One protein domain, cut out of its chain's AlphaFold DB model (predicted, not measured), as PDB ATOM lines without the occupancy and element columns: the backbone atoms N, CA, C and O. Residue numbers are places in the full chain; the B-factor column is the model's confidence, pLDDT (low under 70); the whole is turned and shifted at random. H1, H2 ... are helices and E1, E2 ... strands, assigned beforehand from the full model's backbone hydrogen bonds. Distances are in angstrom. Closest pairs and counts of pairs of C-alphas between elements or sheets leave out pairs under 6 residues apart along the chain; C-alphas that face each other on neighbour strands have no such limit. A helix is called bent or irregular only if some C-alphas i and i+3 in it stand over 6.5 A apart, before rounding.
ATOM      1  N   LYS A   3     108.826 175.865 141.565       77.81
ATOM      2  CA  LYS A   3     109.185 174.441 141.484       77.81
ATOM      3  C   LYS A   3     108.398 173.684 140.403       77.81
ATOM      4  O   LYS A   3     108.980 172.872 139.694       77.81
ATOM      5  N   PHE A   4     107.098 173.953 140.256       84.00
ATOM      6  CA  PHE A   4     106.269 173.305 139.232       84.00
ATOM      7  C   PHE A   4     106.562 173.830 137.824       84.00
ATOM      8  O   PHE A   4     106.537 173.049 136.879       84.00
ATOM      9  N   GLN A   5     106.876 175.121 137.687       84.50
ATOM     10  CA  GLN A   5     107.271 175.708 136.403       84.50
ATOM     11  C   GLN A   5     108.590 175.111 135.910       84.50
ATOM     12  O   GLN A   5     108.667 174.693 134.762       84.50
ATOM     13  N   LEU A   6     109.586 174.973 136.791       80.75
ATOM     14  CA  LEU A   6     110.860 174.334 136.451       80.75
ATOM     15  C   LEU A   6     110.703 172.836 136.149       80.75
ATOM     16  O   LEU A   6     111.323 172.343 135.215       80.75
ATOM     17  N   ALA A   7     109.848 172.118 136.884       79.88
ATOM     18  CA  ALA A   7     109.569 170.706 136.607       79.88
ATOM     19  C   ALA A   7     108.838 170.495 135.267       79.88
ATOM     20  O   ALA A   7     109.090 169.519 134.566       79.88
ATOM     21  N   HIS A   8     107.930 171.405 134.897       84.81
ATOM     22  CA  HIS A   8     107.334 171.421 133.560       84.81
ATOM     23  C   HIS A   8     108.388 171.750 132.494       84.81
ATOM     24  O   HIS A   8     108.452 171.070 131.474       84.81
ATOM     25  N   ALA A   9     109.237 172.731 132.810       82.62
ATOM     26  CA  ALA A   9     110.483 173.103 132.150       82.62
ATOM     27  C   ALA A   9     111.260 171.899 131.601       82.62
ATOM     28  O   ALA A   9     111.388 171.653 130.401       82.62
ATOM     29  N   ASP A  10     111.712 171.119 132.576       80.12
ATOM     30  CA  ASP A  10     112.508 169.911 132.421       80.12
ATOM     31  C   ASP A  10     111.772 168.830 131.616       80.12
ATOM     32  O   ASP A  10     112.335 168.240 130.697       80.12
ATOM     33  N   ARG A  11     110.472 168.625 131.880       82.56
ATOM     34  CA  ARG A  11     109.654 167.648 131.140       82.56
ATOM     35  C   ARG A  11     109.545 167.967 129.648       82.56
ATOM     36  O   ARG A  11     109.486 167.045 128.843       82.56
ATOM     37  N   GLN A  12     109.478 169.246 129.291       86.44
ATOM     38  CA  GLN A  12     109.394 169.695 127.898       86.44
ATOM     39  C   GLN A  12     110.766 169.757 127.213       86.44
ATOM     40  O   GLN A  12     110.844 170.118 126.042       86.44
ATOM     41  N   GLY A  13     111.850 169.425 127.925       84.12
ATOM     42  CA  GLY A  13     113.204 169.514 127.389       84.12
ATOM     43  C   GLY A  13     113.613 170.948 127.055       84.12
ATOM     44  O   GLY A  13     114.414 171.154 126.146       84.12
ATOM     45  N   ILE A  14     113.048 171.945 127.747       90.44
ATOM     46  CA  ILE A  14     113.434 173.339 127.528       90.44
ATOM     47  C   ILE A  14     114.884 173.521 128.004       90.44
ATOM     48  O   ILE A  14     115.182 173.201 129.155       90.44
ATOM     49  N   PRO A  15     115.782 174.049 127.157       89.81
ATOM     50  CA  PRO A  15     117.199 174.175 127.494       89.81
ATOM     51  C   PRO A  15     117.497 175.362 128.419       89.81
ATOM     52  O   PRO A  15     118.437 175.301 129.201       89.81
ATOM     53  N   VAL A  16     116.696 176.432 128.365       92.50
ATOM     54  CA  VAL A  16     116.947 177.675 129.110       92.50
ATOM     55  C   VAL A  16     115.664 178.178 129.762       92.50
ATOM     56  O   VAL A  16     114.626 178.283 129.110       92.50
ATOM     57  N   ALA A  17     115.736 178.537 131.043       92.81
ATOM     58  CA  ALA A  17     114.657 179.204 131.765       92.81
ATOM     59  C   ALA A  17     115.044 180.640 132.135       92.81
ATOM     60  O   ALA A  17     116.161 180.905 132.572       92.81
ATOM     61  N   VAL A  18     114.090 181.558 132.005       93.69
ATOM     62  CA  VAL A  18     114.233 182.956 132.421       93.69
ATOM     63  C   VAL A  18     113.335 183.184 133.633       93.69
ATOM     64  O   VAL A  18     112.148 182.860 133.595       93.69
ATOM     65  N   ILE A  19     113.902 183.718 134.709       92.38
ATOM     66  CA  ILE A  19     113.235 183.956 135.986       92.38
ATOM     67  C   ILE A  19     113.251 185.461 136.265       92.38
ATOM     68  O   ILE A  19     114.307 186.093 136.301       92.38
ATOM     69  N   LEU A  20     112.058 186.019 136.461       93.69
ATOM     70  CA  LEU A  20     111.837 187.425 136.781       93.69
ATOM     71  C   LEU A  20     110.842 187.509 137.941       93.69
ATOM     72  O   LEU A  20     109.643 187.301 137.742       93.69
ATOM     73  N   GLY A  21     111.345 187.760 139.144       92.19
ATOM     74  CA  GLY A  21     110.551 188.091 140.320       92.19
ATOM     75  C   GLY A  21     110.503 189.598 140.568       92.19
ATOM     76  O   GLY A  21     110.951 190.404 139.749       92.19
ATOM     77  N   GLU A  22     109.936 189.975 141.712       94.06
ATOM     78  CA  GLU A  22     109.835 191.374 142.146       94.06
ATOM     79  C   GLU A  22     111.219 191.992 142.392       94.06
ATOM     80  O   GLU A  22     111.465 193.113 141.949       94.06
ATOM     81  N   ASP A  23     112.142 191.243 143.002       93.31
ATOM     82  CA  ASP A  23     113.508 191.702 143.280       93.31
ATOM     83  C   ASP A  23     114.317 191.902 141.995       93.31
ATOM     84  O   ASP A  23     114.989 192.923 141.832       93.31
ATOM     85  N   GLU A  24     114.261 190.954 141.054       92.56
ATOM     86  CA  GLU A  24     114.953 191.102 139.771       92.56
ATOM     87  C   GLU A  24     114.409 192.302 138.995       92.56
ATOM     88  O   GLU A  24     115.181 193.097 138.452       92.56
ATOM     89  N   LEU A  25     113.085 192.479 139.005       93.12
ATOM     90  CA  LEU A  25     112.435 193.612 138.361       93.12
ATOM     91  C   LEU A  25     112.845 194.945 139.001       93.12
ATOM     92  O   LEU A  25     113.185 195.876 138.270       93.12
ATOM     93  N   ALA A  26     112.853 195.030 140.334       95.56
ATOM     94  CA  ALA A  26     113.246 196.230 141.071       95.56
ATOM     95  C   ALA A  26     114.708 196.625 140.809       95.56
ATOM     96  O   ALA A  26     115.027 197.810 140.729       95.56
ATOM     97  N   ASN A  27     115.582 195.635 140.619       95.62
ATOM     98  CA  ASN A  27     117.004 195.848 140.362       95.62
ATOM     99  C   ASN A  27     117.354 195.958 138.864       95.62
ATOM    100  O   ASN A  27     118.522 196.134 138.521       95.62
ATOM    101  N   GLY A  28     116.375 195.858 137.955       95.75
ATOM    102  CA  GLY A  28     116.607 195.943 136.507       95.75
ATOM    103  C   GLY A  28     117.407 194.768 135.927       95.75
ATOM    104  O   GLY A  28     118.001 194.882 134.849       95.75
ATOM    105  N   VAL A  29     117.418 193.636 136.626       97.25
ATOM    106  CA  VAL A  29     118.142 192.419 136.250       97.25
ATOM    107  C   VAL A  29     117.168 191.290 135.923       97.25
ATOM    108  O   VAL A  29     115.949 191.428 136.022       97.25
ATOM    109  N   VAL A  30     117.705 190.164 135.477       96.38
ATOM    110  CA  VAL A  30     116.954 188.935 135.240       96.38
ATOM    111  C   VAL A  30     117.850 187.736 135.508       96.38
ATOM    112  O   VAL A  30     119.039 187.763 135.186       96.38
ATOM    113  N   ALA A  31     117.289 186.681 136.093       94.69
ATOM    114  CA  ALA A  31     117.998 185.423 136.258       94.69
ATOM    115  C   ALA A  31     117.763 184.532 135.030       94.69
ATOM    116  O   ALA A  31     116.628 184.238 134.662       94.69
ATOM    117  N   VAL A  32     118.841 184.090 134.397       94.25
ATOM    118  CA  VAL A  32     118.838 183.142 133.283       94.25
ATOM    119  C   VAL A  32     119.452 181.845 133.781       94.25
ATOM    120  O   VAL A  32     120.490 181.855 134.438       94.25
ATOM    121  N   LYS A  33     118.789 180.727 133.505       91.44
ATOM    122  CA  LYS A  33     119.201 179.409 133.964       91.44
ATOM    123  C   LYS A  33     119.373 178.460 132.791       91.44
ATOM    124  O   LYS A  33     118.392 178.174 132.102       91.44
ATOM    125  N   ASP A  34     120.581 177.936 132.629       90.69
ATOM    126  CA  ASP A  34     120.866 176.800 131.759       90.69
ATOM    127  C   ASP A  34     120.381 175.508 132.434       90.69
ATOM    128  O   ASP A  34     120.863 175.085 133.490       90.69
ATOM    129  N   LEU A  35     119.350 174.904 131.850       86.31
ATOM    130  CA  LEU A  35     118.769 173.661 132.338       86.31
ATOM    131  C   LEU A  35     119.518 172.434 131.809       86.31
ATOM    132  O   LEU A  35     119.481 171.387 132.460       86.31
ATOM    133  N   LEU A  36     120.207 172.554 130.671       83.25
ATOM    134  CA  LEU A  36     120.964 171.477 130.044       83.25
ATOM    135  C   LEU A  36     122.268 171.217 130.799       83.25
ATOM    136  O   LEU A  36     122.542 170.074 131.167       83.25
ATOM    137  N   GLU A  37     123.037 172.267 131.083       82.00
ATOM    138  CA  GLU A  37     124.250 172.189 131.900       82.00
ATOM    139  C   GLU A  37     123.917 171.694 133.309       82.00
ATOM    140  O   GLU A  37     124.498 170.719 133.788       82.00
ATOM    141  N   GLY A  38     122.869 172.259 133.917       76.00
ATOM    142  CA  GLY A  38     122.383 171.791 135.208       76.00
ATOM    143  C   GLY A  38     121.980 170.314 135.187       76.00
ATOM    144  O   GLY A  38     122.136 169.624 136.191       76.00
ATOM    145  N   LYS A  39     121.437 169.787 134.081       76.12
ATOM    146  CA  LYS A  39     121.123 168.354 133.950       76.12
ATOM    147  C   LYS A  39     122.390 167.498 133.834       76.12
ATOM    148  O   LYS A  39     122.475 166.503 134.544       76.12
ATOM    149  N   ARG A  40     123.369 167.909 133.020       78.25
ATOM    150  CA  ARG A  40     124.655 167.203 132.844       78.25
ATOM    151  C   ARG A  40     125.419 167.055 134.156       78.25
ATOM    152  O   ARG A  40     125.891 165.970 134.465       78.25
ATOM    153  N   GLU A  41     125.501 168.112 134.961       73.06
ATOM    154  CA  GLU A  41     126.187 168.013 136.256       73.06
ATOM    155  C   GLU A  41     125.475 167.067 137.225       73.06
ATOM    156  O   GLU A  41     126.112 166.339 137.982       73.06
ATOM    157  N   ARG A  42     124.140 167.050 137.187       70.06
ATOM    158  CA  ARG A  42     123.323 166.201 138.060       70.06
ATOM    159  C   ARG A  42     123.356 164.721 137.675       70.06
ATOM    160  O   ARG A  42     123.060 163.901 138.535       70.06
ATOM    161  N   GLU A  43     123.733 164.369 136.446       73.88
ATOM    162  CA  GLU A  43     123.888 162.968 136.019       73.88
ATOM    163  C   GLU A  43     125.023 162.236 136.755       73.88
ATOM    164  O   GLU A  43     125.011 161.010 136.820       73.88
ATOM    165  N   HIS A  44     125.970 162.964 137.354       70.19
ATOM    166  CA  HIS A  44     127.126 162.390 138.052       70.19
ATOM    167  C   HIS A  44     127.045 162.487 139.584       70.19
ATOM    168  O   HIS A  44     128.032 162.214 140.268       70.19
ATOM    169  N   ILE A  45     125.899 162.898 140.137       71.38
ATOM    170  CA  ILE A  45     125.739 163.145 141.573       71.38
ATOM    171  C   ILE A  45     124.762 162.138 142.186       71.38
ATOM    172  O   ILE A  45     123.549 162.267 142.032       71.38
ATOM    173  N   ASP A  46     125.297 161.198 142.968       67.31
ATOM    174  CA  ASP A  46     124.507 160.210 143.722       67.31
ATOM    175  C   ASP A  46     124.027 160.728 145.096       67.31
ATOM    176  O   ASP A  46     123.106 160.170 145.695       67.31
ATOM    177  N   ASP A  47     124.618 161.814 145.612       75.94
ATOM    178  CA  ASP A  47     124.235 162.412 146.896       75.94
ATOM    179  C   ASP A  47     123.128 163.472 146.745       75.94
ATOM    180  O   ASP A  47     123.257 164.482 146.052       75.94
ATOM    181  N   HIS A  48     122.035 163.287 147.482       65.12
ATOM    182  CA  HIS A  48     120.855 164.146 147.444       65.12
ATOM    183  C   HIS A  48     121.114 165.569 147.989       65.12
ATOM    184  O   HIS A  48     120.378 166.511 147.651       65.12
ATOM    185  N   ALA A  49     122.128 165.760 148.845       70.50
ATOM    186  CA  ALA A  49     122.533 167.092 149.298       70.50
ATOM    187  C   ALA A  49     123.319 167.829 148.203       70.50
ATOM    188  O   ALA A  49     122.949 168.956 147.850       70.50
ATOM    189  N   ALA A  50     124.305 167.164 147.597       65.31
ATOM    190  CA  ALA A  50     125.034 167.664 146.434       65.31
ATOM    191  C   ALA A  50     124.112 167.943 145.229       65.31
ATOM    192  O   ALA A  50     124.250 168.978 144.579       65.31
ATOM    193  N   TYR A  51     123.083 167.118 145.000       65.94
ATOM    194  CA  TYR A  51     122.099 167.312 143.927       65.94
ATOM    195  C   TYR A  51     121.342 168.643 144.058       65.94
ATOM    196  O   TYR A  51     121.074 169.335 143.073       65.94
ATOM    197  N   ARG A  52     120.996 169.042 145.293       67.88
ATOM    198  CA  ARG A  52     120.326 170.330 145.547       67.88
ATOM    199  C   ARG A  52     121.259 171.521 145.354       67.88
ATOM    200  O   ARG A  52     120.788 172.560 144.897       67.88
ATOM    201  N   ALA A  53     122.539 171.378 145.695       68.50
ATOM    202  CA  ALA A  53     123.540 172.420 145.483       68.50
ATOM    203  C   ALA A  53     123.817 172.625 143.983       68.50
ATOM    204  O   ALA A  53     123.723 173.752 143.500       68.50
ATOM    205  N   ALA A  54     124.010 171.534 143.238       64.06
ATOM    206  CA  ALA A  54     124.185 171.545 141.784       64.06
ATOM    207  C   ALA A  54     122.942 172.048 141.029       64.06
ATOM    208  O   ALA A  54     123.026 172.582 139.932       64.06
ATOM    209  N   GLY A  55     121.755 171.968 141.639       64.44
ATOM    210  CA  GLY A  55     120.536 172.554 141.081       64.44
ATOM    211  C   GLY A  55     120.579 174.081 140.906       64.44
ATOM    212  O   GLY A  55     119.680 174.619 140.254       64.44
ATOM    213  N   LYS A  56     121.568 174.780 141.481       66.44
ATOM    214  CA  LYS A  56     121.841 176.205 141.226       66.44
ATOM    215  C   LYS A  56     122.925 176.436 140.166       66.44
ATOM    216  O   LYS A  56     123.077 177.580 139.742       66.44
ATOM    217  N   THR A  57     123.648 175.403 139.734       72.06
ATOM    218  CA  THR A  57     124.635 175.533 138.660       72.06
ATOM    219  C   THR A  57     123.949 175.917 137.347       72.06
ATOM    220  O   THR A  57     122.788 175.564 137.117       72.06
ATOM    221  N   GLY A  58     124.634 176.712 136.522       78.94
ATOM    222  CA  GLY A  58     124.098 177.251 135.269       78.94
ATOM    223  C   GLY A  58     123.123 178.422 135.442       78.94
ATOM    224  O   GLY A  58     122.564 178.900 134.459       78.94
ATOM    225  N   GLN A  59     122.882 178.904 136.671       88.38
ATOM    226  CA  GLN A  59     122.095 180.116 136.909       88.38
ATOM    227  C   GLN A  59     122.999 181.349 136.983       88.38
ATOM    228  O   GLN A  59     123.904 181.419 137.811       88.38
ATOM    229  N   MET A  60     122.692 182.355 136.171       92.25
ATOM    230  CA  MET A  60     123.360 183.653 136.166       92.25
ATOM    231  C   MET A  60     122.343 184.788 136.220       92.25
ATOM    232  O   MET A  60     121.242 184.674 135.684       92.25
ATOM    233  N   THR A  61     122.717 185.894 136.851       95.19
ATOM    234  CA  THR A  61     121.909 187.116 136.874       95.19
ATOM    235  C   THR A  61     122.561 188.136 135.960       95.19
ATOM    236  O   THR A  61     123.730 188.468 136.145       95.19
ATOM    237  N   VAL A  62     121.810 188.627 134.979       96.19
ATOM    238  CA  VAL A  62     122.295 189.575 133.970       96.19
ATOM    239  C   VAL A  62     121.418 190.824 133.945       96.19
ATOM    240  O   VAL A  62     120.244 190.756 134.331       96.19
ATOM    241  N   PRO A  63     121.933 191.977 133.488       97.31
ATOM    242  CA  PRO A  63     121.095 193.130 133.189       97.31
ATOM    243  C   PRO A  63     119.971 192.742 132.229       97.31
ATOM    244  O   PRO A  63     120.181 191.997 131.270       97.31
ATOM    245  N   ARG A  64     118.765 193.281 132.426       95.19
ATOM    246  CA  ARG A  64     117.608 192.944 131.575       95.19
ATOM    247  C   ARG A  64     117.854 193.226 130.085       95.19
ATOM    248  O   ARG A  64     117.295 192.535 129.236       95.19
ATOM    249  N   ALA A  65     118.694 194.210 129.767       96.69
ATOM    250  CA  ALA A  65     119.093 194.535 128.397       96.69
ATOM    251  C   ALA A  65     119.924 193.426 127.721       96.69
ATOM    252  O   ALA A  65     119.887 193.293 126.499       96.69
ATOM    253  N   GLU A  66     120.636 192.608 128.498       96.69
ATOM    254  CA  GLU A  66     121.525 191.554 127.994       96.69
ATOM    255  C   GLU A  66     120.820 190.204 127.828       96.69
ATOM    256  O   GLU A  66     121.344 189.320 127.153       96.69
ATOM    257  N   LEU A  67     119.592 190.066 128.344       95.56
ATOM    258  CA  LEU A  67     118.806 188.828 128.344       95.56
ATOM    259  C   LEU A  67     118.854 188.067 127.011       95.56
ATOM    260  O   LEU A  67     119.122 186.869 126.979       95.56
ATOM    261  N   VAL A  68     118.576 188.755 125.901       95.75
ATOM    262  CA  VAL A  68     118.497 188.117 124.579       95.75
ATOM    263  C   VAL A  68     119.863 187.607 124.124       95.75
ATOM    264  O   VAL A  68     119.939 186.550 123.502       95.75
ATOM    265  N   VAL A  69     120.934 188.347 124.418       96.69
ATOM    266  CA  VAL A  69     122.304 187.950 124.071       96.69
ATOM    267  C   VAL A  69     122.702 186.722 124.881       96.69
ATOM    268  O   VAL A  69     123.123 185.731 124.292       96.69
ATOM    269  N   THR A  70     122.473 186.744 126.194       94.62
ATOM    270  CA  THR A  70     122.771 185.618 127.086       94.62
ATOM    271  C   THR A  70     122.017 184.356 126.673       94.62
ATOM    272  O   THR A  70     122.617 183.298 126.522       94.62
ATOM    273  N   VAL A  71     120.708 184.453 126.410       94.19
ATOM    274  CA  VAL A  71     119.908 183.292 125.981       94.19
ATOM    275  C   VAL A  71     120.417 182.736 124.653       94.19
ATOM    276  O   VAL A  71     120.506 181.524 124.498       94.19
ATOM    277  N   LYS A  72     120.792 183.595 123.698       94.38
ATOM    278  CA  LYS A  72     121.378 183.144 122.429       94.38
ATOM    279  C   LYS A  72     122.693 182.396 122.636       94.38
ATOM    280  O   LYS A  72     122.882 181.380 121.987       94.38
ATOM    281  N   GLN A  73     123.558 182.865 123.533       92.69
ATOM    282  CA  GLN A  73     124.827 182.197 123.842       92.69
ATOM    283  C   GLN A  73     124.632 180.806 124.455       92.69
ATOM    284  O   GLN A  73     125.434 179.928 124.181       92.69
ATOM    285  N   LEU A  74     123.570 180.596 125.239       89.81
ATOM    286  CA  LEU A  74     123.255 179.287 125.832       89.81
ATOM    287  C   LEU A  74     122.606 178.302 124.842       89.81
ATOM    288  O   LEU A  74     122.577 177.101 125.094       89.81
ATOM    289  N   LEU A  75     122.027 178.798 123.745       87.81
ATOM    290  CA  LEU A  75     121.354 177.973 122.731       87.81
ATOM    291  C   LEU A  75     122.249 177.598 121.541       87.81
ATOM    292  O   LEU A  75     121.834 176.771 120.727       87.81
ATOM    293  N   MET A  76     123.404 178.250 121.400       78.94
ATOM    294  CA  MET A  76     124.381 178.023 120.326       78.94
ATOM    295  C   MET A  76     125.414 176.984 120.746       78.94
ATOM    296  O   MET A  76     125.762 176.155 119.878       78.94
TER     297      MET A  76
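This is residues 3 to 76 of the 76 residues of the protein "Histidine--tRNA ligase" of Candidatus Hydrogenedentes bacterium (UniProt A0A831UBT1). A small three-stranded antiparallel sheet has one helix, H5, laid along one face over its inner strand E2, and the helical hairpin H3 and H4 extends the body past one end of the sheet. H1 only grazes the sheet near edge strand E1, and short H2 sits between E1 and E2 at the other end. The printed part has 74 residues, with five named helices and three named strands in the order H1 E1 H2 E2 H3 H4 E3 H5; the class is mixed and the sheet's order is E1 E2 E3. It is compact, with a radius of gyration of the C-alphas of 12.9 A and spans of 38 by 27 by 19 A.

H1, residues 3 to 11, comes closest to E1, residues 16 to 19, at the C-alphas of Ala 9 and Ala 17, 7.4 A apart. H2, residues 22 to 26, only grazes the sheet with residues 23 to 25. E1 and E2, residues 29 to 34, are antiparallel at 151 degrees, with N 17 and O 33 2.9 A apart, within hydrogen-bond range. H3, residues 35 to 42, and H4, residues 48 to 54, touch as a helical hairpin, opposite ways at a steep tilt of 42 degrees; their closest C-alphas, of Arg 42 and Tyr 51, are 6.1 A apart. E3, residues 59 to 63, is antiparallel to E2 at 148 degrees, with N 32 and O 60 2.8 A apart, within hydrogen-bond range. H5, residues 64 to 75, makes two layers with the sheet, a helix on one face, at a height over the sheet of 8.2 A; it runs along the strands, at 2 degrees to E2 on the local plane. Each O i to N i+4 pair is within hydrogen-bond range in H1, H2 and H3, but 2 of 3 in H4 and 6 of 8 in H5.

H1 begins at C-alpha 3 (109.185, 174.441, 141.484) and is 12.4 A long. E2 is 16.5 A long, E3 13.6 A. H5, 17.8 A long, is irregular, with C-alphas 65 and 68 7.5 A apart, and ends at C-alpha 75 (121.354, 177.973, 122.731).

The two C-alphas farthest apart, of Asp 46 and Ala 65, are 38.0 A apart. The printed part has no cut, and each link is tight. Mean pLDDT of the printed part is 84.9, with residues 46, 48 and 50 to 56 under 70.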